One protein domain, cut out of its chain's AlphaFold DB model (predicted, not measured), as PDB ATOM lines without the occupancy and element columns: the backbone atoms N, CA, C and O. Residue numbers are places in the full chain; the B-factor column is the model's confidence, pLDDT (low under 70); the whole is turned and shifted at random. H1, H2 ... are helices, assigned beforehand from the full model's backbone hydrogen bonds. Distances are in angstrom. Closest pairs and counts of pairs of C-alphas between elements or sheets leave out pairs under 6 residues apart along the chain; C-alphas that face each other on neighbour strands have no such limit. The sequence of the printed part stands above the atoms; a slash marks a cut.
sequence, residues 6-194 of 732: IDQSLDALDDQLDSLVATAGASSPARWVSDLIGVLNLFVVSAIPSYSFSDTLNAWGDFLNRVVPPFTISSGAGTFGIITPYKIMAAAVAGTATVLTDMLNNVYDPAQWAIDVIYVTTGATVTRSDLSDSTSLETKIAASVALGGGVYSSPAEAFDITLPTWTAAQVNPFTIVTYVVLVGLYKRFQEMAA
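This is residues 6 to 194 of the 732 residues of the protein "Outer membrane adhesin like proteiin" of uncultured Mycobacterium sp (UniProt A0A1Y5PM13). Two long antiparallel helices, H4 and H9, lie side by side as the core of an elongated body; H3 crosses H9 on one side, and H5 folds back on H4 on the other. H2 and H6 lie at opposite ends of the long axis, H7 and H8 pack on residues 86 to 94 of H4, H1 joins H2, H3 and H8, and residues 38 to 44 and 74 to 81 stick out. The printed part has 189 residues with nine named helices, H1 to H9 in chain order, and no named strand: all helix. It is compact, with a radius of gyration of the C-alphas of 18.6 A, and spans 54 by 35 by 25 A.

H4, residues 85 to 104, is 28.4 A long from C-alpha 85 at (128.835, 168.874, 140.170). H9, residues 173 to 192, is 28.6 A long and ends with C-alpha 192 at (122.888, 167.154, 143.384). H1, residues 6 to 22, is 24.1 A long from C-alpha 6 at (127.579, 159.775, 157.198). H3, residues 53 to 67, is 21.1 A long, and H5, residues 110 to 122, 17.6 A. The others are H2, residues 31 to 40; H6, residues 134 to 145; H7, residues 150 to 153; and H8, residues 155 to 160.

The hub H4 touches H9 at a shallow tilt of 22 degrees, opposite ways, with C-alphas of Met 89 and Phe 189 closest at 5.2 A. H4 and H5 form a helical hairpin at a steep tilt of 41 degrees, closest at C-alphas of Gly 95 and Val 117, 4.8 A. H4 touches H8, closest at C-alphas of Ala 90 and Pro 155, 5.1 A, and H7, at C-alphas of Lys 87 and Tyr 152, 5.2 A. Residues 180 to 188 of H9 touch H3 at a steep tilt of 52 degrees, closest at C-alphas of Gly 61 and Gly 184, 4.1 A. H1 touches H2 with residues 21 to 22 alone, about perpendicular at 81 degrees, closest at C-alphas of Val 21 and Ser 34, 6.0 A. H5 touches H6, closest at C-alphas of Thr 122 and Val 145, 5.8 A. Every O i to N i+4 pair is within hydrogen-bond range in H1 to H6 and H9; H8 has 0 of 2, but 3 of 3 O i to N i+3 pairs, and H7 is too short for an i+4 pair.

The farthest C-alphas, of Ala 26 and Thr 79, are 57.3 A apart. The printed part has no cut. The links H2 to H3, H3 to H4, H5 to H6 and H8 to H9 are long. Mean pLDDT of the printed part is 84.3; residue 45 and residues 68 to 82 are under 70.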
ATOM      1  N   ILE A   6     127.325 158.368 156.855       86.19
ATOM      2  CA  ILE A   6     127.579 159.775 157.198       86.19
ATOM      3  C   ILE A   6     126.346 160.454 157.813       86.19
ATOM      4  O   ILE A   6     126.501 161.260 158.722       86.19
ATOM      5  N   ASP A   7     125.136 160.082 157.380       84.50
ATOM      6  CA  ASP A   7     123.849 160.553 157.925       84.50
ATOM      7  C   ASP A   7     123.744 160.138 159.402       84.50
ATOM      8  O   ASP A   7     123.658 160.970 160.298       84.50
ATOM      9  N   GLN A   8     123.953 158.842 159.663       87.06
ATOM     10  CA  GLN A   8     123.995 158.287 161.018       87.06
ATOM     11  C   GLN A   8     125.115 158.899 161.871       87.06
ATOM     12  O   GLN A   8     124.949 159.086 163.075       87.06
ATOM     13  N   SER A   9     126.270 159.200 161.269       87.75
ATOM     14  CA  SER A   9     127.387 159.832 161.977       87.75
ATOM     15  C   SER A   9     127.074 161.283 162.342       87.75
ATOM     16  O   SER A   9     127.420 161.709 163.438       87.75
ATOM     17  N   LEU A  10     126.430 162.041 161.452       87.81
ATOM     18  CA  LEU A  10     126.010 163.417 161.717       87.81
ATOM     19  C   LEU A  10     124.940 163.470 162.811       87.81
ATOM     20  O   LEU A  10     125.097 164.277 163.725       87.81
ATOM     21  N   ASP A  11     123.952 162.572 162.772       86.12
ATOM     22  CA  ASP A  11     122.928 162.426 163.816       86.12
ATOM     23  C   ASP A  11     123.556 162.044 165.167       86.12
ATOM     24  O   ASP A  11     123.279 162.649 166.201       86.12
ATOM     25  N   ALA A  12     124.480 161.079 165.178       87.00
ATOM     26  CA  ALA A  12     125.172 160.687 166.404       87.00
ATOM     27  C   ALA A  12     126.039 161.822 166.980       87.00
ATOM     28  O   ALA A  12     126.204 161.921 168.198       87.00
ATOM     29  N   LEU A  13     126.619 162.666 166.122       86.62
ATOM     30  CA  LEU A  13     127.348 163.856 166.553       86.62
ATOM     31  C   LEU A  13     126.428 164.942 167.107       86.62
ATOM     32  O   LEU A  13     126.821 165.618 168.058       86.62
ATOM     33  N   ASP A  14     125.233 165.079 166.543       86.00
ATOM     34  CA  ASP A  14     124.173 165.973 167.004       86.00
ATOM     35  C   ASP A  14     123.835 165.686 168.476       86.00
ATOM     36  O   ASP A  14     124.051 166.527 169.357       86.00
ATOM     37  N   ASP A  15     123.481 164.426 168.757       86.06
ATOM     38  CA  ASP A  15     123.176 163.916 170.097       86.06
ATOM     39  C   ASP A  15     124.348 164.111 171.077       86.06
ATOM     40  O   ASP A  15     124.177 164.459 172.255       86.06
ATOM     41  N   GLN A  16     125.578 163.875 170.605       87.88
ATOM     42  CA  GLN A  16     126.782 164.049 171.417       87.88
ATOM     43  C   GLN A  16     127.027 165.514 171.771       87.88
ATOM     44  O   GLN A  16     127.365 165.811 172.923       87.88
ATOM     45  N   LEU A  17     126.875 166.429 170.813       87.94
ATOM     46  CA  LEU A  17     127.093 167.853 171.028       87.94
ATOM     47  C   LEU A  17     126.070 168.415 172.018       87.94
ATOM     48  O   LEU A  17     126.464 169.105 172.962       87.94
ATOM     49  N   ASP A  18     124.795 168.057 171.873       86.94
ATOM     50  CA  ASP A  18     123.743 168.442 172.816       86.94
ATOM     51  C   ASP A  18     124.030 167.932 174.235       86.94
ATOM     52  O   ASP A  18     123.938 168.687 175.208       86.94
ATOM     53  N   SER A  19     124.463 166.673 174.369       86.94
ATOM     54  CA  SER A  19     124.846 166.088 175.658       86.94
ATOM     55  C   SER A  19     126.041 166.807 176.301       86.94
ATOM     56  O   SER A  19     126.020 167.133 177.497       86.94
ATOM     57  N   LEU A  20     127.075 167.126 175.513       87.62
ATOM     58  CA  LEU A  20     128.261 167.854 175.976       87.62
ATOM     59  C   LEU A  20     127.928 169.288 176.408       87.62
ATOM     60  O   LEU A  20     128.475 169.764 177.406       87.62
ATOM     61  N   VAL A  21     127.028 169.970 175.695       84.25
ATOM     62  CA  VAL A  21     126.575 171.328 176.034       84.25
ATOM     63  C   VAL A  21     125.690 171.313 177.283       84.25
ATOM     64  O   VAL A  21     125.900 172.124 178.187       84.25
ATOM     65  N   ALA A  22     124.751 170.367 177.386       84.00
ATOM     66  CA  ALA A  22     123.840 170.248 178.526       84.00
ATOM     67  C   ALA A  22     124.565 169.915 179.843       84.00
ATOM     68  O   ALA A  22     124.157 170.367 180.914       84.00
ATOM     69  N   THR A  23     125.658 169.148 179.776       84.19
ATOM     70  CA  THR A  23     126.440 168.716 180.949       84.19
ATOM     71  C   THR A  23     127.680 169.577 181.226       84.19
ATOM     72  O   THR A  23     128.444 169.287 182.153       84.19
ATOM     73  N   ALA A  24     127.889 170.668 180.477       85.19
ATOM     74  CA  ALA A  24     129.060 171.532 180.613       85.19
ATOM     75  C   ALA A  24     129.088 172.290 181.958       85.19
ATOM     76  O   ALA A  24     128.477 173.351 182.134       85.19
ATOM     77  N   GLY A  25     129.858 171.765 182.916       79.94
ATOM     78  CA  GLY A  25     130.164 172.434 184.185       79.94
ATOM     79  C   GLY A  25     131.049 173.679 184.018       79.94
ATOM     80  O   GLY A  25     131.647 173.899 182.967       79.94
ATOM     81  N   ALA A  26     131.176 174.486 185.075       78.44
ATOM     82  CA  ALA A  26     131.853 175.793 185.043       78.44
ATOM     83  C   ALA A  26     133.337 175.765 184.607       78.44
ATOM     84  O   ALA A  26     133.867 176.791 184.194       78.44
ATOM     85  N   SER A  27     134.011 174.614 184.687       78.75
ATOM     86  CA  SER A  27     135.403 174.426 184.243       78.75
ATOM     87  C   SER A  27     135.533 173.739 182.877       78.75
ATOM     88  O   SER A  27     136.649 173.455 182.448       78.75
ATOM     89  N   SER A  28     134.418 173.406 182.220       84.00
ATOM     90  CA  SER A  28     134.424 172.717 180.928       84.00
ATOM     91  C   SER A  28     134.797 173.682 179.801       84.00
ATOM     92  O   SER A  28     134.191 174.750 179.704       84.00
ATOM     93  N   PRO A  29     135.709 173.311 178.886       81.38
ATOM     94  CA  PRO A  29     135.970 174.104 177.690       81.38
ATOM     95  C   PRO A  29     134.736 174.289 176.797       81.38
ATOM     96  O   PRO A  29     134.665 175.302 176.127       81.38
ATOM     97  N   ALA A  30     133.732 173.404 176.845       85.69
ATOM     98  CA  ALA A  30     132.471 173.544 176.102       85.69
ATOM     99  C   ALA A  30     131.497 174.584 176.706       85.69
ATOM    100  O   ALA A  30     130.472 174.910 176.106       85.69
ATOM    101  N   ARG A  31     131.798 175.115 177.903       85.44
ATOM    102  CA  ARG A  31     130.890 175.969 178.688       85.44
ATOM    103  C   ARG A  31     130.460 177.243 177.958       85.44
ATOM    104  O   ARG A  31     129.315 177.669 178.123       85.44
ATOM    105  N   TRP A  32     131.335 177.801 177.118       85.38
ATOM    106  CA  TRP A  32     131.070 179.030 176.363       85.38
ATOM    107  C   TRP A  32     129.799 178.943 175.505       85.38
ATOM    108  O   TRP A  32     129.118 179.951 175.345       85.38
ATOM    109  N   VAL A  33     129.450 177.749 175.004       82.69
ATOM    110  CA  VAL A  33     128.232 177.521 174.213       82.69
ATOM    111  C   VAL A  33     126.990 177.713 175.081       82.69
ATOM    112  O   VAL A  33     126.112 178.498 174.736       82.69
ATOM    113  N   SER A  34     126.941 177.060 176.247       81.00
ATOM    114  CA  SER A  34     125.811 177.178 177.178       81.00
ATOM    115  C   SER A  34     125.635 178.605 177.710       81.00
ATOM    116  O   SER A  34     124.506 179.074 177.850       81.00
ATOM    117  N   ASP A  35     126.737 179.321 177.950       82.31
ATOM    118  CA  ASP A  35     126.693 180.712 178.401       82.31
ATOM    119  C   ASP A  35     126.203 181.639 177.276       82.31
ATOM    120  O   ASP A  35     125.373 182.514 177.521       82.31
ATOM    121  N   LEU A  36     126.640 181.414 176.032       79.31
ATOM    122  CA  LEU A  36     126.171 182.161 174.862       79.31
ATOM    123  C   LEU A  36     124.677 181.929 174.596       79.31
ATOM    124  O   LEU A  36     123.937 182.894 174.401       79.31
ATOM    125  N   ILE A  37     124.218 180.673 174.640       76.50
ATOM    126  CA  ILE A  37     122.793 180.321 174.535       76.50
ATOM    127  C   ILE A  37     122.007 180.971 175.674       76.50
ATOM    128  O   ILE A  37     120.947 181.540 175.441       76.50
ATOM    129  N   GLY A  38     122.532 180.942 176.903       76.75
ATOM    130  CA  GLY A  38     121.914 181.591 178.058       76.75
ATOM    131  C   GLY A  38     121.726 183.096 177.862       76.75
ATOM    132  O   GLY A  38     120.656 183.617 178.165       76.75
ATOM    133  N   VAL A  39     122.728 183.785 177.305       77.31
ATOM    134  CA  VAL A  39     122.634 185.213 176.954       77.31
ATOM    135  C   VAL A  39     121.614 185.447 175.841       77.31
ATOM    136  O   VAL A  39     120.818 186.376 175.943       77.31
ATOM    137  N   LEU A  40     121.595 184.616 174.797       71.94
ATOM    138  CA  LEU A  40     120.630 184.730 173.696       71.94
ATOM    139  C   LEU A  40     119.189 184.487 174.165       71.94
ATOM    140  O   LEU A  40     118.292 185.238 173.783       71.94
ATOM    141  N   ASN A  41     118.987 183.528 175.069       76.75
ATOM    142  CA  ASN A  41     117.695 183.209 175.675       76.75
ATOM    143  C   ASN A  41     117.116 184.341 176.540       76.75
ATOM    144  O   ASN A  41     115.928 184.313 176.859       76.75
ATOM    145  N   LEU A  42     117.908 185.366 176.889       76.69
ATOM    146  CA  LEU A  42     117.390 186.600 177.498       76.69
ATOM    147  C   LEU A  42     116.594 187.456 176.505       76.69
ATOM    148  O   LEU A  42     115.791 188.288 176.926       76.69
ATOM    149  N   PHE A  43     116.827 187.277 175.204       75.81
ATOM    150  CA  PHE A  43     116.249 188.095 174.139       75.81
ATOM    151  C   PHE A  43     115.323 187.296 173.215       75.81
ATOM    152  O   PHE A  43     114.356 187.860 172.704       75.81
ATOM    153  N   VAL A  44     115.601 186.007 172.989       70.75
ATOM    154  CA  VAL A  44     114.865 185.152 172.046       70.75
ATOM    155  C   VAL A  44     114.781 183.725 172.588       70.75
ATOM    156  O   VAL A  44     115.800 183.160 172.951       70.75
ATOM    157  N   VAL A  45     113.592 183.118 172.597       67.44
ATOM    158  CA  VAL A  45     113.392 181.692 172.924       67.44
ATOM    159  C   VAL A  45     112.735 180.974 171.747       67.44
ATOM    160  O   VAL A  45     111.917 181.570 171.044       67.44
ATOM    161  N   SER A  46     113.092 179.707 171.509       70.25
ATOM    162  CA  SER A  46     112.465 178.915 170.441       70.25
ATOM    163  C   SER A  46     110.968 178.726 170.708       70.25
ATOM    164  O   SER A  46     110.556 178.441 171.833       70.25
ATOM    165  N   ALA A  47     110.148 178.871 169.665       77.62
ATOM    166  CA  ALA A  47     108.707 178.618 169.720       77.62
ATOM    167  C   ALA A  47     108.360 177.120 169.623       77.62
ATOM    168  O   ALA A  47     107.207 176.743 169.838       77.62
ATOM    169  N   ILE A  48     109.338 176.274 169.284       77.50
ATOM    170  CA  ILE A  48     109.171 174.829 169.142       77.50
ATOM    171  C   ILE A  48     109.599 174.174 170.464       77.50
ATOM    172  O   ILE A  48     110.766 174.297 170.849       77.50
ATOM    173  N   PRO A  49     108.689 173.492 171.186       74.38
ATOM    174  CA  PRO A  49     109.062 172.713 172.362       74.38
ATOM    175  C   PRO A  49     110.145 171.694 171.990       74.38
ATOM    176  O   PRO A  49     110.070 171.103 170.914       74.38
ATOM    177  N   SER A  50     111.127 171.472 172.869       75.50
ATOM    178  CA  SER A  50     112.245 170.522 172.675       75.50
ATOM    179  C   SER A  50     113.247 170.830 171.547       75.50
ATOM    180  O   SER A  50     114.077 169.980 171.263       75.50
ATOM    181  N   TYR A  51     113.236 172.035 170.965       77.62
ATOM    182  CA  TYR A  51     114.260 172.456 169.995       77.62
ATOM    183  C   TYR A  51     115.640 172.570 170.654       77.62
ATOM    184  O   TYR A  51     115.791 173.312 171.635       77.62
ATOM    185  N   SER A  52     116.627 171.845 170.135       80.00
ATOM    186  CA  SER A  52     117.963 171.760 170.723       80.00
ATOM    187  C   SER A  52     118.954 172.785 170.147       80.00
ATOM    188  O   SER A  52     118.628 173.626 169.297       80.00
ATOM    189  N   PHE A  53     120.190 172.786 170.662       76.62
ATOM    190  CA  PHE A  53     121.243 173.642 170.111       76.62
ATOM    191  C   PHE A  53     121.730 173.100 168.769       76.62
ATOM    192  O   PHE A  53     121.940 173.866 167.827       76.62
ATOM    193  N   SER A  54     121.876 171.787 168.675       76.00
ATOM    194  CA  SER A  54     122.295 171.090 167.470       76.00
ATOM    195  C   SER A  54     121.260 171.233 166.332       76.00
ATOM    196  O   SER A  54     121.635 171.577 165.209       76.00
ATOM    197  N   ASP A  55     119.953 171.233 166.648       78.25
ATOM    198  CA  ASP A  55     118.865 171.603 165.724       78.25
ATOM    199  C   ASP A  55     119.077 172.987 165.087       78.25
ATOM    200  O   ASP A  55     118.827 173.200 163.893       78.25
ATOM    201  N   THR A  56     119.557 173.948 165.887       76.81
ATOM    202  CA  THR A  56     119.877 175.296 165.408       76.81
ATOM    203  C   THR A  56     121.009 175.217 164.387       76.81
ATOM    204  O   THR A  56     120.893 175.774 163.298       76.81
ATOM    205  N   LEU A  57     122.086 174.492 164.693       80.56
ATOM    206  CA  LEU A  57     123.230 174.322 163.792       80.56
ATOM    207  C   LEU A  57     122.838 173.635 162.474       80.56
ATOM    208  O   LEU A  57     123.250 174.091 161.405       80.56
ATOM    209  N   ASN A  58     121.973 172.621 162.528       78.69
ATOM    210  CA  ASN A  58     121.447 171.937 161.345       78.69
ATOM    211  C   ASN A  58     120.564 172.846 160.482       78.69
ATOM    212  O   ASN A  58     120.617 172.779 159.246       78.69
ATOM    213  N   ALA A  59     119.791 173.736 161.111       79.12
ATOM    214  CA  ALA A  59     119.032 174.773 160.419       79.12
ATOM    215  C   ALA A  59     119.946 175.832 159.778       79.12
ATOM    216  O   ALA A  59     119.669 176.283 158.668       79.12
ATOM    217  N   TRP A  60     121.064 176.191 160.417       75.81
ATOM    218  CA  TRP A  60     122.085 177.056 159.812       75.81
ATOM    219  C   TRP A  60     122.776 176.389 158.622       75.81
ATOM    220  O   TRP A  60     122.991 177.053 157.609       75.81
ATOM    221  N   GLY A  61     123.071 175.089 158.699       78.69
ATOM    222  CA  GLY A  61     123.575 174.314 157.563       78.69
ATOM    223  C   GLY A  61     122.568 174.262 156.409       78.69
ATOM    224  O   GLY A  61     122.934 174.467 155.253       78.69
ATOM    225  N   ASP A  62     121.279 174.077 156.720       79.31
ATOM    226  CA  ASP A  62     120.188 174.141 155.736       79.31
ATOM    227  C   ASP A  62     120.095 175.510 155.062       79.31
ATOM    228  O   ASP A  62     119.996 175.623 153.841       79.31
ATOM    229  N   PHE A  63     120.150 176.565 155.872       80.50
ATOM    230  CA  PHE A  63     120.139 177.935 155.398       80.50
ATOM    231  C   PHE A  63     121.339 178.201 154.495       80.50
ATOM    232  O   PHE A  63     121.148 178.728 153.403       80.50
ATOM    233  N   LEU A  64     122.544 177.785 154.904       78.38
ATOM    234  CA  LEU A  64     123.766 177.911 154.112       78.38
ATOM    235  C   LEU A  64     123.600 177.244 152.741       78.38
ATOM    236  O   LEU A  64     123.869 177.882 151.729       78.38
ATOM    237  N   ASN A  65     123.081 176.016 152.698       79.19
ATOM    238  CA  ASN A  65     122.775 175.324 151.445       79.19
ATOM    239  C   ASN A  65     121.810 176.131 150.550       79.19
ATOM    240  O   ASN A  65     122.032 176.246 149.348       79.19
ATOM    241  N   ARG A  66     120.773 176.754 151.128       77.00
ATOM    242  CA  ARG A  66     119.776 177.541 150.377       77.00
ATOM    243  C   ARG A  66     120.261 178.920 149.920       77.00
ATOM    244  O   ARG A  66     119.756 179.423 148.919       77.00
ATOM    245  N   VAL A  67     121.161 179.570 150.663       70.19
ATOM    246  CA  VAL A  67     121.632 180.936 150.346       70.19
ATOM    247  C   VAL A  67     122.916 180.969 149.537       70.19
ATOM    248  O   VAL A  67     123.194 181.985 148.896       70.19
ATOM    249  N   VAL A  68     123.698 179.889 149.545       68.56
ATOM    250  CA  VAL A  68     124.811 179.744 148.610       68.56
ATOM    251  C   VAL A  68     124.207 179.614 147.207       68.56
ATOM    252  O   VAL A  68     123.428 178.692 146.964       68.56
ATOM    253  N   PRO A  69     124.503 180.544 146.276       59.59
ATOM    254  CA  PRO A  69     123.932 180.487 144.940       59.59
ATOM    255  C   PRO A  69     124.313 179.160 144.274       59.59
ATOM    256  O   PRO A  69     125.437 178.685 144.469       59.59
ATOM    257  N   PRO A  70     123.412 178.561 143.473       62.31
ATOM    258  CA  PRO A  70     123.733 177.347 142.742       62.31
ATOM    259  C   PRO A  70     124.994 177.590 141.911       62.31
ATOM    260  O   PRO A  70     125.056 178.521 141.107       62.31
ATOM    261  N   PHE A  71     126.025 176.780 142.141       67.81
ATOM    262  CA  PHE A  71     127.266 176.885 141.391       67.81
ATOM    263  C   PHE A  71     127.112 176.164 140.049       67.81
ATOM    264  O   PHE A  71     126.506 175.096 139.955       67.81
ATOM    265  N   THR A  72     127.688 176.747 139.004       59.72
ATOM    266  CA  THR A  72     127.814 176.120 137.689       59.72
ATOM    267  C   THR A  72     129.287 175.911 137.392       59.72
ATOM    268  O   THR A  72     130.097 176.816 137.603       59.72
ATOM    269  N   ILE A  73     129.642 174.738 136.880       65.56
ATOM    270  CA  ILE A  73     130.996 174.483 136.392       65.56
ATOM    271  C   ILE A  73     131.242 175.375 135.164       65.56
ATOM    272  O   ILE A  73     130.338 175.595 134.356       65.56
ATOM    273  N   SER A  74     132.459 175.910 135.028       65.19
ATOM    274  CA  SER A  74     132.837 176.711 133.858       65.19
ATOM    275  C   SER A  74     132.587 175.936 132.561       65.19
ATOM    276  O   SER A  74     132.913 174.750 132.459       65.19
ATOM    277  N   SER A  75     132.051 176.623 131.548       57.25
ATOM    278  CA  SER A  75     131.782 176.041 130.230       57.25
ATOM    279  C   SER A  75     133.027 175.332 129.679       57.25
ATOM    280  O   SER A  75     134.103 175.926 129.629       57.25
ATOM    281  N   GLY A  76     132.880 174.070 129.266       57.66
ATOM    282  CA  GLY A  76     133.960 173.248 128.700       57.66
ATOM    283  C   GLY A  76     134.693 172.330 129.687       57.66
ATOM    284  O   GLY A  76     135.312 171.360 129.260       57.66
ATOM    285  N   ALA A  77     134.610 172.571 131.000       59.34
ATOM    286  CA  ALA A  77     135.290 171.720 131.987       59.34
ATOM    287  C   ALA A  77     134.568 170.376 132.236       59.34
ATOM    288  O   ALA A  77     135.198 169.409 132.652       59.34
ATOM    289  N   GLY A  78     133.270 170.291 131.924       57.00
ATOM    290  CA  GLY A  78     132.468 169.062 132.020       57.00
ATOM    291  C   GLY A  78     132.405 168.219 130.738       57.00
ATOM    292  O   GLY A  78     131.790 167.163 130.741       57.00
ATOM    293  N   THR A  79     133.038 168.644 129.634       55.34
ATOM    294  CA  THR A  79     132.810 168.103 128.271       55.34
ATOM    295  C   THR A  79     133.160 166.619 128.077       55.34
ATOM    296  O   THR A  79     132.790 166.036 127.065       55.34
ATOM    297  N   PHE A  80     133.829 165.987 129.042       59.28
ATOM    298  CA  PHE A  80     134.168 164.561 129.004       59.28
ATOM    299  C   PHE A  80     133.603 163.759 130.191       59.28
ATOM    300  O   PHE A  80     134.083 162.661 130.449       59.28
ATOM    301  N   GLY A  81     132.668 164.312 130.977       61.44
ATOM    302  CA  GLY A  81     132.126 163.640 132.176       61.44
ATOM    303  C   GLY A  81     133.139 163.459 133.324       61.44
ATOM    304  O   GLY A  81     132.841 162.870 134.364       61.44
ATOM    305  N   ILE A  82     134.358 163.988 133.160       67.88
ATOM    306  CA  ILE A  82     135.448 163.897 134.143       67.88
ATOM    307  C   ILE A  82     135.159 164.781 135.367       67.88
ATOM    308  O   ILE A  82     135.560 164.447 136.480       67.88
ATOM    309  N   ILE A  83     134.460 165.904 135.176       75.06
ATOM    310  CA  ILE A  83     134.150 166.874 136.230       75.06
ATOM    311  C   ILE A  83     132.639 167.103 136.267       75.06
ATOM    312  O   ILE A  83     132.101 167.817 135.421       75.06
ATOM    313  N   THR A  84     131.964 166.512 137.258       78.94
ATOM    314  CA  THR A  84     130.522 166.687 137.486       78.94
ATOM    315  C   THR A  84     130.275 167.453 138.788       78.94
ATOM    316  O   THR A  84     131.088 167.379 139.717       78.94
ATOM    317  N   PRO A  85     129.162 168.200 138.916       80.94
ATOM    318  CA  PRO A  85     128.835 168.874 140.170       80.94
ATOM    319  C   PRO A  85     128.730 167.900 141.351       80.94
ATOM    320  O   PRO A  85     129.087 168.253 142.473       80.94
ATOM    321  N   TYR A  86     128.286 166.670 141.082       84.31
ATOM    322  CA  TYR A  86     128.201 165.595 142.062       84.31
ATOM    323  C   TYR A  86     129.590 165.168 142.569       84.31
ATOM    324  O   TYR A  86     129.800 165.142 143.779       84.31
ATOM    325  N   LYS A  87     130.577 164.976 141.675       85.88
ATOM    326  CA  LYS A  87     131.991 164.721 142.036       85.88
ATOM    327  C   LYS A  87     132.599 165.830 142.893       85.88
ATOM    328  O   LYS A  87     133.259 165.558 143.894       85.88
ATOM    329  N   ILE A  88     132.358 167.090 142.522       86.81
ATOM    330  CA  ILE A  88     132.878 168.244 143.272       86.81
ATOM    331  C   ILE A  88     132.258 168.294 144.674       86.81
ATOM    332  O   ILE A  88     132.969 168.548 145.644       86.81
ATOM    333  N   MET A  89     130.954 168.037 144.800       88.19
ATOM    334  CA  MET A  89     130.293 168.025 146.109       88.19
ATOM    335  C   MET A  89     130.714 166.852 146.975       88.19
ATOM    336  O   MET A  89     130.962 167.067 148.158       88.19
ATOM    337  N   ALA A  90     130.914 165.668 146.402       90.00
ATOM    338  CA  ALA A  90     131.488 164.543 147.130       90.00
ATOM    339  C   ALA A  90     132.876 164.889 147.688       90.00
ATOM    340  O   ALA A  90     133.139 164.697 148.874       90.00
ATOM    341  N   ALA A  91     133.741 165.491 146.862       91.00
ATOM    342  CA  ALA A  91     135.061 165.940 147.291       91.00
ATOM    343  C   ALA A  91     134.992 167.043 148.366       91.00
ATOM    344  O   ALA A  91     135.787 167.034 149.303       91.00
ATOM    345  N   ALA A  92     134.036 167.972 148.277       91.12
ATOM    346  CA  ALA A  92     133.848 169.023 149.277       91.12
ATOM    347  C   ALA A  92     133.362 168.464 150.627       91.12
ATOM    348  O   ALA A  92     133.878 168.864 151.673       91.12
ATOM    349  N   VAL A  93     132.415 167.519 150.606       93.31
ATOM    350  CA  VAL A  93     131.948 166.797 151.801       93.31
ATOM    351  C   VAL A  93     133.107 166.032 152.427       93.31
ATOM    352  O   VAL A  93     133.405 166.235 153.601       93.31
ATOM    353  N   ALA A  94     133.815 165.227 151.632       94.44
ATOM    354  CA  ALA A  94     134.923 164.418 152.116       94.44
ATOM    355  C   ALA A  94     136.067 165.271 152.672       94.44
ATOM    356  O   ALA A  94     136.542 165.021 153.774       94.44
ATOM    357  N   GLY A  95     136.457 166.335 151.967       94.19
ATOM    358  CA  GLY A  95     137.486 167.256 152.438       94.19
ATOM    359  C   GLY A  95     137.098 167.956 153.742       94.19
ATOM    360  O   GLY A  95     137.901 168.025 154.668       94.19
ATOM    361  N   THR A  96     135.855 168.427 153.859       93.94
ATOM    362  CA  THR A  96     135.386 169.100 155.084       93.94
ATOM    363  C   THR A  96     135.292 168.121 156.259       93.94
ATOM    364  O   THR A  96     135.677 168.469 157.375       93.94
ATOM    365  N   ALA A  97     134.857 166.883 156.009       94.25
ATOM    366  CA  ALA A  97     134.853 165.808 156.998       94.25
ATOM    367  C   ALA A  97     136.271 165.457 157.478       94.25
ATOM    368  O   ALA A  97     136.480 165.275 158.679       94.25
ATOM    369  N   THR A  98     137.256 165.427 156.574       95.19
ATOM    370  CA  THR A  98     138.671 165.227 156.921       95.19
ATOM    371  C   THR A  98     139.194 166.361 157.796       95.19
ATOM    372  O   THR A  98     139.748 166.099 158.856       95.19
ATOM    373  N   VAL A  99     138.942 167.623 157.429       94.88
ATOM    374  CA  VAL A  99     139.365 168.778 158.246       94.88
ATOM    375  C   VAL A  99     138.738 168.729 159.639       94.88
ATOM    376  O   VAL A  99     139.425 168.968 160.633       94.88
ATOM    377  N   LEU A 100     137.447 168.392 159.737       93.62
ATOM    378  CA  LEU A 100     136.791 168.214 161.031       93.62
ATOM    379  C   LEU A 100     137.457 167.088 161.833       93.62
ATOM    380  O   LEU A 100     137.756 167.270 163.010       93.62
ATOM    381  N   THR A 101     137.736 165.955 161.192       93.12
ATOM    382  CA  THR A 101     138.415 164.803 161.802       93.12
ATOM    383  C   THR A 101     139.794 165.180 162.342       93.12
ATOM    384  O   THR A 101     140.117 164.856 163.485       93.12
ATOM    385  N   ASP A 102     140.584 165.925 161.574       93.50
ATOM    386  CA  ASP A 102     141.904 166.406 161.977       93.50
ATOM    387  C   ASP A 102     141.823 167.363 163.169       93.50
ATOM    388  O   ASP A 102     142.552 167.196 164.150       93.50
ATOM    389  N   MET A 103     140.892 168.324 163.138       92.12
ATOM    390  CA  MET A 103     140.665 169.247 164.257       92.12
ATOM    391  C   MET A 103     140.267 168.503 165.536       92.12
ATOM    392  O   MET A 103     140.764 168.823 166.622       92.12
ATOM    393  N   LEU A 104     139.403 167.490 165.418       90.38
ATOM    394  CA  LEU A 104     139.016 166.630 166.535       90.38
ATOM    395  C   LEU A 104     140.213 165.796 167.019       90.38
ATOM    396  O   LEU A 104     140.392 165.626 168.217       90.38
ATOM    397  N   ASN A 105     141.137 165.402 166.147       90.56
ATOM    398  CA  ASN A 105     142.386 164.739 166.534       90.56
ATOM    399  C   ASN A 105     143.508 165.697 166.993       90.56
ATOM    400  O   ASN A 105     144.648 165.271 167.176       90.56
ATOM    401  N   ASN A 106     143.193 166.972 167.258       88.81
ATOM    402  CA  ASN A 106     144.128 168.031 167.666       88.81
ATOM    403  C   ASN A 106     145.196 168.405 166.620       88.81
ATOM    404  O   ASN A 106     146.243 168.958 166.968       88.81
ATOM    405  N   VAL A 107     144.936 168.156 165.340       91.00
ATOM    406  CA  VAL A 107     145.782 168.598 164.230       91.00
ATOM    407  C   VAL A 107     145.264 169.949 163.733       91.00
ATOM    408  O   VAL A 107     144.215 170.031 163.101       91.00
ATOM    409  N   TYR A 108     146.006 171.022 164.029       89.94
ATOM    410  CA  TYR A 108     145.705 172.402 163.613       89.94
ATOM    411  C   TYR A 108     146.801 172.968 162.703       89.94
ATOM    412  O   TYR A 108     147.391 174.013 162.980       89.94
ATOM    413  N   ASP A 109     147.111 172.240 161.632       93.25
ATOM    414  CA  ASP A 109     148.123 172.619 160.648       93.25
ATOM    415  C   ASP A 109     147.509 172.673 159.241       93.25
ATOM    416  O   ASP A 109     147.230 171.621 158.664       93.25
ATOM    417  N   PRO A 110     147.351 173.872 158.650       92.12
ATOM    418  CA  PRO A 110     146.767 174.023 157.320       92.12
ATOM    419  C   PRO A 110     147.495 173.242 156.220       92.12
ATOM    420  O   PRO A 110     146.859 172.809 155.262       92.12
ATOM    421  N   ALA A 111     148.815 173.054 156.338       93.06
ATOM    422  CA  ALA A 111     149.570 172.284 155.353       93.06
ATOM    423  C   ALA A 111     149.263 170.785 155.457       93.06
ATOM    424  O   ALA A 111     149.209 170.105 154.437       93.06
ATOM    425  N   GLN A 112     149.047 170.281 156.674       94.38
ATOM    426  CA  GLN A 112     148.665 168.890 156.899       94.38
ATOM    427  C   GLN A 112     147.222 168.635 156.456       94.38
ATOM    428  O   GLN A 112     146.996 167.710 155.685       94.38
ATOM    429  N   TRP A 113     146.287 169.531 156.798       94.31
ATOM    430  CA  TRP A 113     144.911 169.470 156.294       94.31
ATOM    431  C   TRP A 113     144.866 169.409 154.768       94.31
ATOM    432  O   TRP A 113     144.138 168.604 154.202       94.31
ATOM    433  N   ALA A 114     145.663 170.235 154.082       93.12
ATOM    434  CA  ALA A 114     145.724 170.206 152.625       93.12
ATOM    435  C   ALA A 114     146.189 168.839 152.095       93.12
ATOM    436  O   ALA A 114     145.592 168.330 151.151       93.12
ATOM    437  N   ILE A 115     147.212 168.232 152.706       95.62
ATOM    438  CA  ILE A 115     147.717 166.904 152.320       95.62
ATOM    439  C   ILE A 115     146.634 165.835 152.502       95.62
ATOM    440  O   ILE A 115     146.374 165.074 151.570       95.62
ATOM    441  N   ASP A 116     145.980 165.806 153.662       95.75
ATOM    442  CA  ASP A 116     144.989 164.781 153.997       95.75
ATOM    443  C   ASP A 116     143.702 164.953 153.175       95.75
ATOM    444  O   ASP A 116     143.147 163.976 152.665       95.75
ATOM    445  N   VAL A 117     143.277 166.198 152.926       95.50
ATOM    446  CA  VAL A 117     142.177 166.509 152.002       95.50
ATOM    447  C   VAL A 117     142.519 166.073 150.580       95.50
ATOM    448  O   VAL A 117     141.696 165.419 149.944       95.50
ATOM    449  N   ILE A 118     143.714 166.385 150.063       94.25
ATOM    450  CA  ILE A 118     144.134 165.951 148.719       94.25
ATOM    451  C   ILE A 118     144.127 164.424 148.629       94.25
ATOM    452  O   ILE A 118     143.634 163.879 147.640       94.25
ATOM    453  N   TYR A 119     144.608 163.729 149.659       94.75
ATOM    454  CA  TYR A 119     144.615 162.273 149.687       94.75
ATOM    455  C   TYR A 119     143.200 161.686 149.671       94.75
ATOM    456  O   TYR A 119     142.899 160.858 148.820       94.75
ATOM    457  N   VAL A 120     142.299 162.137 150.546       93.88
ATOM    458  CA  VAL A 120     140.926 161.601 150.600       93.88
ATOM    459  C   VAL A 120     140.132 161.949 149.339       93.88
ATOM    460  O   VAL A 120     139.391 161.121 148.809       93.88
ATOM    461  N   THR A 121     140.299 163.165 148.818       93.00
ATOM    462  CA  THR A 121     139.536 163.614 147.647       93.00
ATOM    463  C   THR A 121     140.061 163.016 146.350       93.00
ATOM    464  O   THR A 121     139.255 162.632 145.513       93.00
ATOM    465  N   THR A 122     141.376 162.881 146.170       91.75
ATOM    466  CA  THR A 122     141.973 162.482 144.877       91.75
ATOM    467  C   THR A 122     142.736 161.157 144.911       91.75
ATOM    468  O   THR A 122     143.172 160.673 143.869       91.75
ATOM    469  N   GLY A 123     142.967 160.579 146.091       91.44
ATOM    470  CA  GLY A 123     143.857 159.432 146.317       91.44
ATOM    471  C   GLY A 123     145.353 159.774 146.280       91.44
ATOM    472  O   GLY A 123     146.192 158.917 146.561       91.44
ATOM    473  N   ALA A 124     145.723 161.011 145.930       93.88
ATOM    474  CA  ALA A 124     147.112 161.363 145.682       93.88
ATOM    475  C   ALA A 124     147.906 161.514 146.984       93.88
ATOM    476  O   ALA A 124     147.591 162.333 147.845       93.88
ATOM    477  N   THR A 125     149.000 160.764 147.107       94.12
ATOM    478  CA  THR A 125     149.970 160.963 148.187       94.12
ATOM    479  C   THR A 125     150.890 162.132 147.845       94.12
ATOM    480  O   THR A 125     151.736 162.045 146.950       94.12
ATOM    481  N   VAL A 126     150.736 163.230 148.578       94.31
ATOM    482  CA  VAL A 126     151.501 164.467 148.395       94.31
ATOM    483  C   VAL A 126     152.260 164.833 149.667       94.31
ATOM    484  O   VAL A 126     151.969 164.360 150.761       94.31
ATOM    485  N   THR A 127     153.278 165.665 149.515       94.75
ATOM    486  CA  THR A 127     154.122 166.174 150.596       94.75
ATOM    487  C   THR A 127     154.006 167.691 150.670       94.75
ATOM    488  O   THR A 127     153.545 168.339 149.731       94.75
ATOM    489  N   ARG A 128     154.496 168.299 151.756       94.00
ATOM    490  CA  ARG A 128     154.478 169.764 151.898       94.00
ATOM    491  C   ARG A 128     155.188 170.505 150.761       94.00
ATOM    492  O   ARG A 128     154.764 171.602 150.422       94.00
ATOM    493  N   SER A 129     156.240 169.932 150.170       92.19
ATOM    494  CA  SER A 129     156.926 170.546 149.023       92.19
ATOM    495  C   SER A 129     156.064 170.573 147.764       92.19
ATOM    496  O   SER A 129     156.170 171.512 146.980       92.19
ATOM    497  N   ASP A 130     155.179 169.586 147.593       94.06
ATOM    498  CA  ASP A 130     154.271 169.539 146.445       94.06
ATOM    499  C   ASP A 130     153.222 170.657 146.517       94.06
ATOM    500  O   ASP A 130     152.852 171.203 145.490       94.06
ATOM    501  N   LEU A 131     152.797 171.079 147.717       91.62
ATOM    502  CA  LEU A 131     151.816 172.166 147.876       91.62
ATOM    503  C   LEU A 131     152.298 173.516 147.316       91.62
ATOM    504  O   LEU A 131     151.486 174.388 147.019       91.62
ATOM    505  N   SER A 132     153.614 173.697 147.191       92.06
ATOM    506  CA  SER A 132     154.233 174.892 146.604       92.06
ATOM    507  C   SER A 132     154.657 174.724 145.140       92.06
ATOM    508  O   SER A 132     155.126 175.689 144.538       92.06
ATOM    509  N   ASP A 133     154.506 173.527 144.569       92.88
ATOM    510  CA  ASP A 133     154.868 173.195 143.189       92.88
ATOM    511  C   ASP A 133     153.629 172.682 142.449       92.88
ATOM    512  O   ASP A 133     153.275 171.502 142.520       92.88
ATOM    513  N   SER A 134     152.968 173.584 141.718       89.69
ATOM    514  CA  SER A 134     151.741 173.259 140.990       89.69
ATOM    515  C   SER A 134     151.949 172.144 139.966       89.69
ATOM    516  O   SER A 134     151.057 171.326 139.784       89.69
ATOM    517  N   THR A 135     153.126 172.044 139.341       92.62
ATOM    518  CA  THR A 135     153.407 170.998 138.352       92.62
ATOM    519  C   THR A 135     153.544 169.628 139.013       92.62
ATOM    520  O   THR A 135     152.961 168.656 138.526       92.62
ATOM    521  N   SER A 136     154.271 169.532 140.133       92.94
ATOM    522  CA  SER A 136     154.369 168.280 140.902       92.94
ATOM    523  C   SER A 136     153.001 167.846 141.434       92.94
ATOM    524  O   SER A 136     152.609 166.682 141.298       92.94
ATOM    525  N   LEU A 137     152.251 168.797 141.993       91.06
ATOM    526  CA  LEU A 137     150.931 168.564 142.561       91.06
ATOM    527  C   LEU A 137     149.929 168.071 141.510       91.06
ATOM    528  O   LEU A 137     149.322 167.016 141.693       91.06
ATOM    529  N   GLU A 138     149.806 168.784 140.387       89.94
ATOM    530  CA  GLU A 138     148.934 168.402 139.271       89.94
ATOM    531  C   GLU A 138     149.302 167.027 138.714       89.94
ATOM    532  O   GLU A 138     148.417 166.215 138.460       89.94
ATOM    533  N   THR A 139     150.598 166.720 138.584       91.56
ATOM    534  CA  THR A 139     151.059 165.420 138.070       91.56
ATOM    535  C   THR A 139     150.628 164.269 138.980       91.56
ATOM    536  O   THR A 139     150.138 163.246 138.495       91.56
ATOM    537  N   LYS A 140     150.779 164.420 140.302       92.44
ATOM    538  CA  LYS A 140     150.398 163.388 141.282       92.44
ATOM    539  C   LYS A 140     148.885 163.209 141.367       92.44
ATOM    540  O   LYS A 140     148.415 162.073 141.394       92.44
ATOM    541  N   ILE A 141     148.134 164.312 141.369       90.88
ATOM    542  CA  ILE A 141     146.666 164.284 141.357       90.88
ATOM    543  C   ILE A 141     146.163 163.620 140.077       90.88
ATOM    544  O   ILE A 141     145.378 162.679 140.151       90.88
ATOM    545  N   ALA A 142     146.654 164.045 138.910       86.38
ATOM    546  CA  ALA A 142     146.242 163.484 137.629       86.38
ATOM    547  C   ALA A 142     146.541 161.979 137.541       86.38
ATOM    548  O   ALA A 142     145.682 161.216 137.106       86.38
ATOM    549  N   ALA A 143     147.719 161.537 137.999       88.56
ATOM    550  CA  ALA A 143     148.079 160.121 138.023       88.56
ATOM    551  C   ALA A 143     147.167 159.288 138.941       88.56
ATOM    552  O   ALA A 143     146.794 158.175 138.577       88.56
ATOM    553  N   SER A 144     146.795 159.821 140.108       90.50
ATOM    554  CA  SER A 144     145.909 159.135 141.050       90.50
ATOM    555  C   SER A 144     144.463 159.064 140.552       90.50
ATOM    556  O   SER A 144     143.875 157.985 140.501       90.50
ATOM    557  N   VAL A 145     143.900 160.192 140.106       84.88
ATOM    558  CA  VAL A 145     142.524 160.257 139.585       84.88
ATOM    559  C   VAL A 145     142.366 159.383 138.336       84.88
ATOM    560  O   VAL A 145     141.355 158.704 138.186       84.88
ATOM    561  N   ALA A 146     143.388 159.302 137.476       82.88
ATOM    562  CA  ALA A 146     143.381 158.408 136.314       82.88
ATOM    563  C   ALA A 146     143.295 156.911 136.676       82.88
ATOM    564  O   ALA A 146     142.887 156.105 135.841       82.88
ATOM    565  N   LEU A 147     143.665 156.535 137.905       84.94
ATOM    566  CA  LEU A 147     143.544 155.176 138.440       84.94
ATOM    567  C   LEU A 147     142.289 154.987 139.309       84.94
ATOM    568  O   LEU A 147     142.159 153.953 139.962       84.94
ATOM    569  N   GLY A 148     141.375 155.961 139.327       82.00
ATOM    570  CA  GLY A 148     140.173 155.917 140.156       82.00
ATOM    571  C   GLY A 148     140.427 156.260 141.627       82.00
ATOM    572  O   GLY A 148     139.728 155.763 142.501       82.00
ATOM    573  N   GLY A 149     141.450 157.066 141.924       85.06
ATOM    574  CA  GLY A 149     141.798 157.444 143.292       85.06
ATOM    575  C   GLY A 149     140.809 158.420 143.942       85.06
ATOM    576  O   GLY A 149     140.409 159.416 143.331       85.06
ATOM    577  N   GLY A 150     140.490 158.155 145.212       88.69
ATOM    578  CA  GLY A 150     139.748 159.040 146.112       88.69
ATOM    579  C   GLY A 150     138.265 159.226 145.784       88.69
ATOM    580  O   GLY A 150     137.757 158.798 144.746       88.69
ATOM    581  N   VAL A 151     137.583 159.955 146.668       90.31
ATOM    582  CA  VAL A 151     136.135 160.221 146.585       90.31
ATOM    583  C   VAL A 151     135.753 160.993 145.315       90.31
ATOM    584  O   VAL A 151     134.633 160.892 144.833       90.31
ATOM    585  N   TYR A 152     136.675 161.742 144.712       87.88
ATOM    586  CA  TYR A 152     136.426 162.409 143.434       87.88
ATOM    587  C   TYR A 152     136.148 161.415 142.295       87.88
ATOM    588  O   TYR A 152     135.334 161.691 141.413       87.88
ATOM    589  N   SER A 153     136.815 160.259 142.307       85.06
ATOM    590  CA  SER A 153     136.621 159.207 141.304       85.06
ATOM    591  C   SER A 153     135.460 158.275 141.658       85.06
ATOM    592  O   SER A 153     134.797 157.774 140.751       85.06
ATOM    593  N   SER A 154     135.176 158.121 142.956       86.94
ATOM    594  CA  SER A 154     134.064 157.330 143.502       86.94
ATOM    595  C   SER A 154     133.165 158.176 144.423       86.94
ATOM    596  O   SER A 154     133.165 157.973 145.639       86.94
ATOM    597  N   PRO A 155     132.370 159.125 143.891       88.81
ATOM    598  CA  PRO A 155     131.599 160.082 144.695       88.81
ATOM    599  C   PRO A 155     130.676 159.463 145.740       88.81
ATOM    600  O   PRO A 155     130.471 160.048 146.801       88.81
ATOM    601  N   ALA A 156     130.130 158.278 145.455       85.06
ATOM    602  CA  ALA A 156     129.258 157.553 146.373       85.06
ATOM    603  C   ALA A 156     129.930 157.228 147.719       85.06
ATOM    604  O   ALA A 156     129.240 157.197 148.731       85.06
ATOM    605  N   GLU A 157     131.260 157.086 147.761       88.19
ATOM    606  CA  GLU A 157     132.007 156.851 149.005       88.19
ATOM    607  C   GLU A 157     131.835 157.996 150.017       88.19
ATOM    608  O   GLU A 157     131.961 157.777 151.220       88.19
ATOM    609  N   ALA A 158     131.479 159.210 149.569       90.00
ATOM    610  CA  ALA A 158     131.159 160.322 150.466       90.00
ATOM    611  C   ALA A 158     129.968 160.019 151.391       90.00
ATOM    612  O   ALA A 158     129.886 160.581 152.482       90.00
ATOM    613  N   PHE A 159     129.052 159.136 150.980       87.19
ATOM    614  CA  PHE A 159     127.944 158.693 151.825       87.19
ATOM    615  C   PHE A 159     128.387 157.757 152.957       87.19
ATOM    616  O   PHE A 159     127.711 157.679 153.985       87.19
ATOM    617  N   ASP A 160     129.532 157.094 152.802       87.56
ATOM    618  CA  ASP A 160     130.015 156.066 153.726       87.56
ATOM    619  C   ASP A 160     131.074 156.596 154.715       87.56
ATOM    620  O   ASP A 160     131.630 155.857 155.532       87.56
ATOM    621  N   ILE A 161     131.344 157.906 154.688       89.38
ATOM    622  CA  ILE A 161     132.292 158.550 155.602       89.38
ATOM    623  C   ILE A 161     131.786 158.451 157.043       89.38
ATOM    624  O   ILE A 161     130.671 158.848 157.366       89.38
ATOM    625  N   THR A 162     132.656 157.973 157.931       89.19
ATOM    626  CA  THR A 162     132.406 157.948 159.377       89.19
ATOM    627  C   THR A 162     133.130 159.099 160.050       89.19
ATOM    628  O   THR A 162     134.334 159.267 159.859       89.19
ATOM    629  N   LEU A 163     132.415 159.864 160.872       88.56
ATOM    630  CA  LEU A 163     132.999 160.965 161.638       88.56
ATOM    631  C   LEU A 163     133.417 160.490 163.044       88.56
ATOM    632  O   LEU A 163     132.731 159.655 163.637       88.56
ATOM    633  N   PRO A 164     134.535 160.991 163.601       85.62
ATOM    634  CA  PRO A 164     134.973 160.631 164.948       85.62
ATOM    635  C   PRO A 164     134.118 161.316 166.023       85.62
ATOM    636  O   PRO A 164     133.544 162.378 165.796       85.62
ATOM    637  N   THR A 165     134.076 160.736 167.224       86.38
ATOM    638  CA  THR A 165     133.310 161.273 168.359       86.38
ATOM    639  C   THR A 165     133.964 162.505 168.989       86.38
ATOM    640  O   THR A 165     135.180 162.697 168.919       86.38
ATOM    641  N   TRP A 166     133.152 163.344 169.638       88.62
ATOM    642  CA  TRP A 166     133.616 164.588 170.260       88.62
ATOM    643  C   TRP A 166     133.883 164.419 171.755       88.62
ATOM    644  O   TRP A 166     133.240 163.638 172.457       88.62
ATOM    645  N   THR A 167     134.793 165.237 172.278       87.62
ATOM    646  CA  THR A 167     134.986 165.458 173.715       87.62
ATOM    647  C   THR A 167     134.767 166.928 174.062       87.62
ATOM    648  O   THR A 167     134.918 167.815 173.220       87.62
ATOM    649  N   ALA A 168     134.489 167.221 175.335       83.50
ATOM    650  CA  ALA A 168     134.267 168.591 175.806       83.50
ATOM    651  C   ALA A 168     135.434 169.556 175.506       83.50
ATOM    652  O   ALA A 168     135.208 170.753 175.353       83.50
ATOM    653  N   ALA A 169     136.673 169.057 175.412       85.38
ATOM    654  CA  ALA A 169     137.850 169.874 175.103       85.38
ATOM    655  C   ALA A 169     137.911 170.321 173.632       85.38
ATOM    656  O   ALA A 169     138.540 171.330 173.322       85.38
ATOM    657  N   GLN A 170     137.256 169.583 172.735       88.81
ATOM    658  CA  GLN A 170     137.260 169.845 171.297       88.81
ATOM    659  C   GLN A 170     136.088 170.735 170.849       88.81
ATOM    660  O   GLN A 170     136.082 171.182 169.705       88.81
ATOM    661  N   VAL A 171     135.122 171.039 171.727       88.44
ATOM    662  CA  VAL A 171     133.986 171.932 171.426       88.44
ATOM    663  C   VAL A 171     134.454 173.392 171.422       88.44
ATOM    664  O   VAL A 171     134.516 174.054 172.460       88.44
ATOM    665  N   ASN A 172     134.786 173.918 170.244       87.31
ATOM    666  CA  ASN A 172     135.263 175.288 170.062       87.31
ATOM    667  C   ASN A 172     134.676 175.918 168.779       87.31
ATOM    668  O   ASN A 172     134.074 175.211 167.969       87.31
ATOM    669  N   PRO A 173     134.813 177.241 168.568       87.00
ATOM    670  CA  PRO A 173     134.213 177.898 167.407       87.00
ATOM    671  C   PRO A 173     134.655 177.326 166.051       87.00
ATOM    672  O   PRO A 173     133.851 177.302 165.127       87.00
ATOM    673  N   PHE A 174     135.896 176.842 165.918       87.12
ATOM    674  CA  PHE A 174     136.398 176.292 164.656       87.12
ATOM    675  C   PHE A 174     135.757 174.940 164.332       87.12
ATOM    676  O   PHE A 174     135.267 174.762 163.221       87.12
ATOM    677  N   THR A 175     135.691 174.013 165.294       89.88
ATOM    678  CA  THR A 175     135.064 172.694 165.087       89.88
ATOM    679  C   THR A 175     133.561 172.810 164.832       89.88
ATOM    680  O   THR A 175     133.046 172.134 163.943       89.88
ATOM    681  N   ILE A 176     132.866 173.723 165.524       87.94
ATOM    682  CA  ILE A 176     131.434 173.988 165.299       87.94
ATOM    683  C   ILE A 176     131.181 174.576 163.905       87.94
ATOM    684  O   ILE A 176     130.275 174.124 163.209       87.94
ATOM    685  N   VAL A 177     131.972 175.560 163.464       88.88
ATOM    686  CA  VAL A 177     131.802 176.149 162.123       88.88
ATOM    687  C   VAL A 177     132.076 175.112 161.035       88.88
ATOM    688  O   VAL A 177     131.288 175.005 160.097       88.88
ATOM    689  N   THR A 178     133.136 174.310 161.171       90.44
ATOM    690  CA  THR A 178     133.440 173.234 160.215       90.44
ATOM    691  C   THR A 178     132.312 172.197 160.163       90.44
ATOM    692  O   THR A 178     131.945 171.765 159.073       90.44
ATOM    693  N   TYR A 179     131.704 171.852 161.304       90.31
ATOM    694  CA  TYR A 179     130.527 170.977 161.359       90.31
ATOM    695  C   TYR A 179     129.322 171.564 160.604       90.31
ATOM    696  O   TYR A 179     128.752 170.892 159.749       90.31
ATOM    697  N   VAL A 180     128.975 172.837 160.832       88.38
ATOM    698  CA  VAL A 180     127.864 173.503 160.117       88.38
ATOM    699  C   VAL A 180     128.100 173.526 158.604       88.38
ATOM    700  O   VAL A 180     127.177 173.283 157.822       88.38
ATOM    701  N   VAL A 181     129.339 173.794 158.176       88.81
ATOM    702  CA  VAL A 181     129.720 173.763 156.756       88.81
ATOM    703  C   VAL A 181     129.584 172.351 156.186       88.81
ATOM    704  O   VAL A 181     129.033 172.200 155.096       88.81
ATOM    705  N   LEU A 182     130.019 171.321 156.919       91.19
ATOM    706  CA  LEU A 182     129.872 169.924 156.511       91.19
ATOM    707  C   LEU A 182     128.399 169.545 156.311       91.19
ATOM    708  O   LEU A 182     128.065 168.982 155.272       91.19
ATOM    709  N   VAL A 183     127.514 169.909 157.247       88.88
ATOM    710  CA  VAL A 183     126.065 169.665 157.133       88.88
ATOM    711  C   VAL A 183     125.489 170.344 155.887       88.88
ATOM    712  O   VAL A 183     124.758 169.717 155.119       88.88
ATOM    713  N   GLY A 184     125.841 171.611 155.639       87.00
ATOM    714  CA  GLY A 184     125.388 172.339 154.450       87.00
ATOM    715  C   GLY A 184     125.871 171.707 153.139       87.00
ATOM    716  O   GLY A 184     125.082 171.523 152.213       87.00
ATOM    717  N   LEU A 185     127.150 171.320 153.068       88.62
ATOM    718  CA  LEU A 185     127.728 170.647 151.899       88.62
ATOM    719  C   LEU A 185     127.123 169.259 151.674       88.62
ATOM    720  O   LEU A 185     126.861 168.892 150.531       88.62
ATOM    721  N   TYR A 186     126.863 168.506 152.744       89.06
ATOM    722  CA  TYR A 186     126.249 167.185 152.657       89.06
ATOM    723  C   TYR A 186     124.817 167.256 152.118       89.06
ATOM    724  O   TYR A 186     124.462 166.518 151.199       89.06
ATOM    725  N   LYS A 187     124.017 168.215 152.596       86.31
ATOM    726  CA  LYS A 187     122.679 168.476 152.044       86.31
ATOM    727  C   LYS A 187     122.738 168.838 150.564       86.31
ATOM    728  O   LYS A 187     121.988 168.282 149.762       86.31
ATOM    729  N   ARG A 188     123.680 169.705 150.173       85.62
ATOM    730  CA  ARG A 188     123.868 170.052 148.762       85.62
ATOM    731  C   ARG A 188     124.245 168.837 147.921       85.62
ATOM    732  O   ARG A 188     123.747 168.676 146.812       85.62
ATOM    733  N   PHE A 189     125.121 167.980 148.437       86.81
ATOM    734  CA  PHE A 189     125.517 166.738 147.783       86.81
ATOM    735  C   PHE A 189     124.316 165.809 147.557       86.81
ATOM    736  O   PHE A 189     124.142 165.302 146.446       86.81
ATOM    737  N   GLN A 190     123.438 165.675 148.558       84.69
ATOM    738  CA  GLN A 190     122.196 164.917 148.423       84.69
ATOM    739  C   GLN A 190     121.272 165.495 147.337       84.69
ATOM    740  O   GLN A 190     120.731 164.747 146.524       84.69
ATOM    741  N   GLU A 191     121.117 166.819 147.283       82.94
ATOM    742  CA  GLU A 191     120.329 167.485 146.239       82.94
ATOM    743  C   GLU A 191     120.916 167.277 144.841       82.94
ATOM    744  O   GLU A 191     120.173 167.010 143.896       82.94
ATOM    745  N   MET A 192     122.242 167.367 144.684       80.81
ATOM    746  CA  MET A 192     122.888 167.154 143.384       80.81
ATOM    747  C   MET A 192     122.650 165.739 142.846       80.81
ATOM    748  O   MET A 192     122.497 165.582 141.638       80.81
ATOM    749  N   ALA A 193     122.554 164.739 143.726       79.44
ATOM    750  CA  ALA A 193     122.174 163.374 143.359       79.44
ATOM    751  C   ALA A 193     120.659 163.160 143.174       79.44
ATOM    752  O   ALA A 193     120.236 162.044 142.909       79.44
ATOM    753  N   ALA A 194     119.825 164.189 143.316       78.50
ATOM    754  CA  ALA A 194     118.397 164.121 142.999       78.50
ATOM    755  C   ALA A 194     118.023 164.976 141.776       78.50
ATOM    756  O   ALA A 194     117.005 164.728 141.136       78.50
TER     757      ALA A 194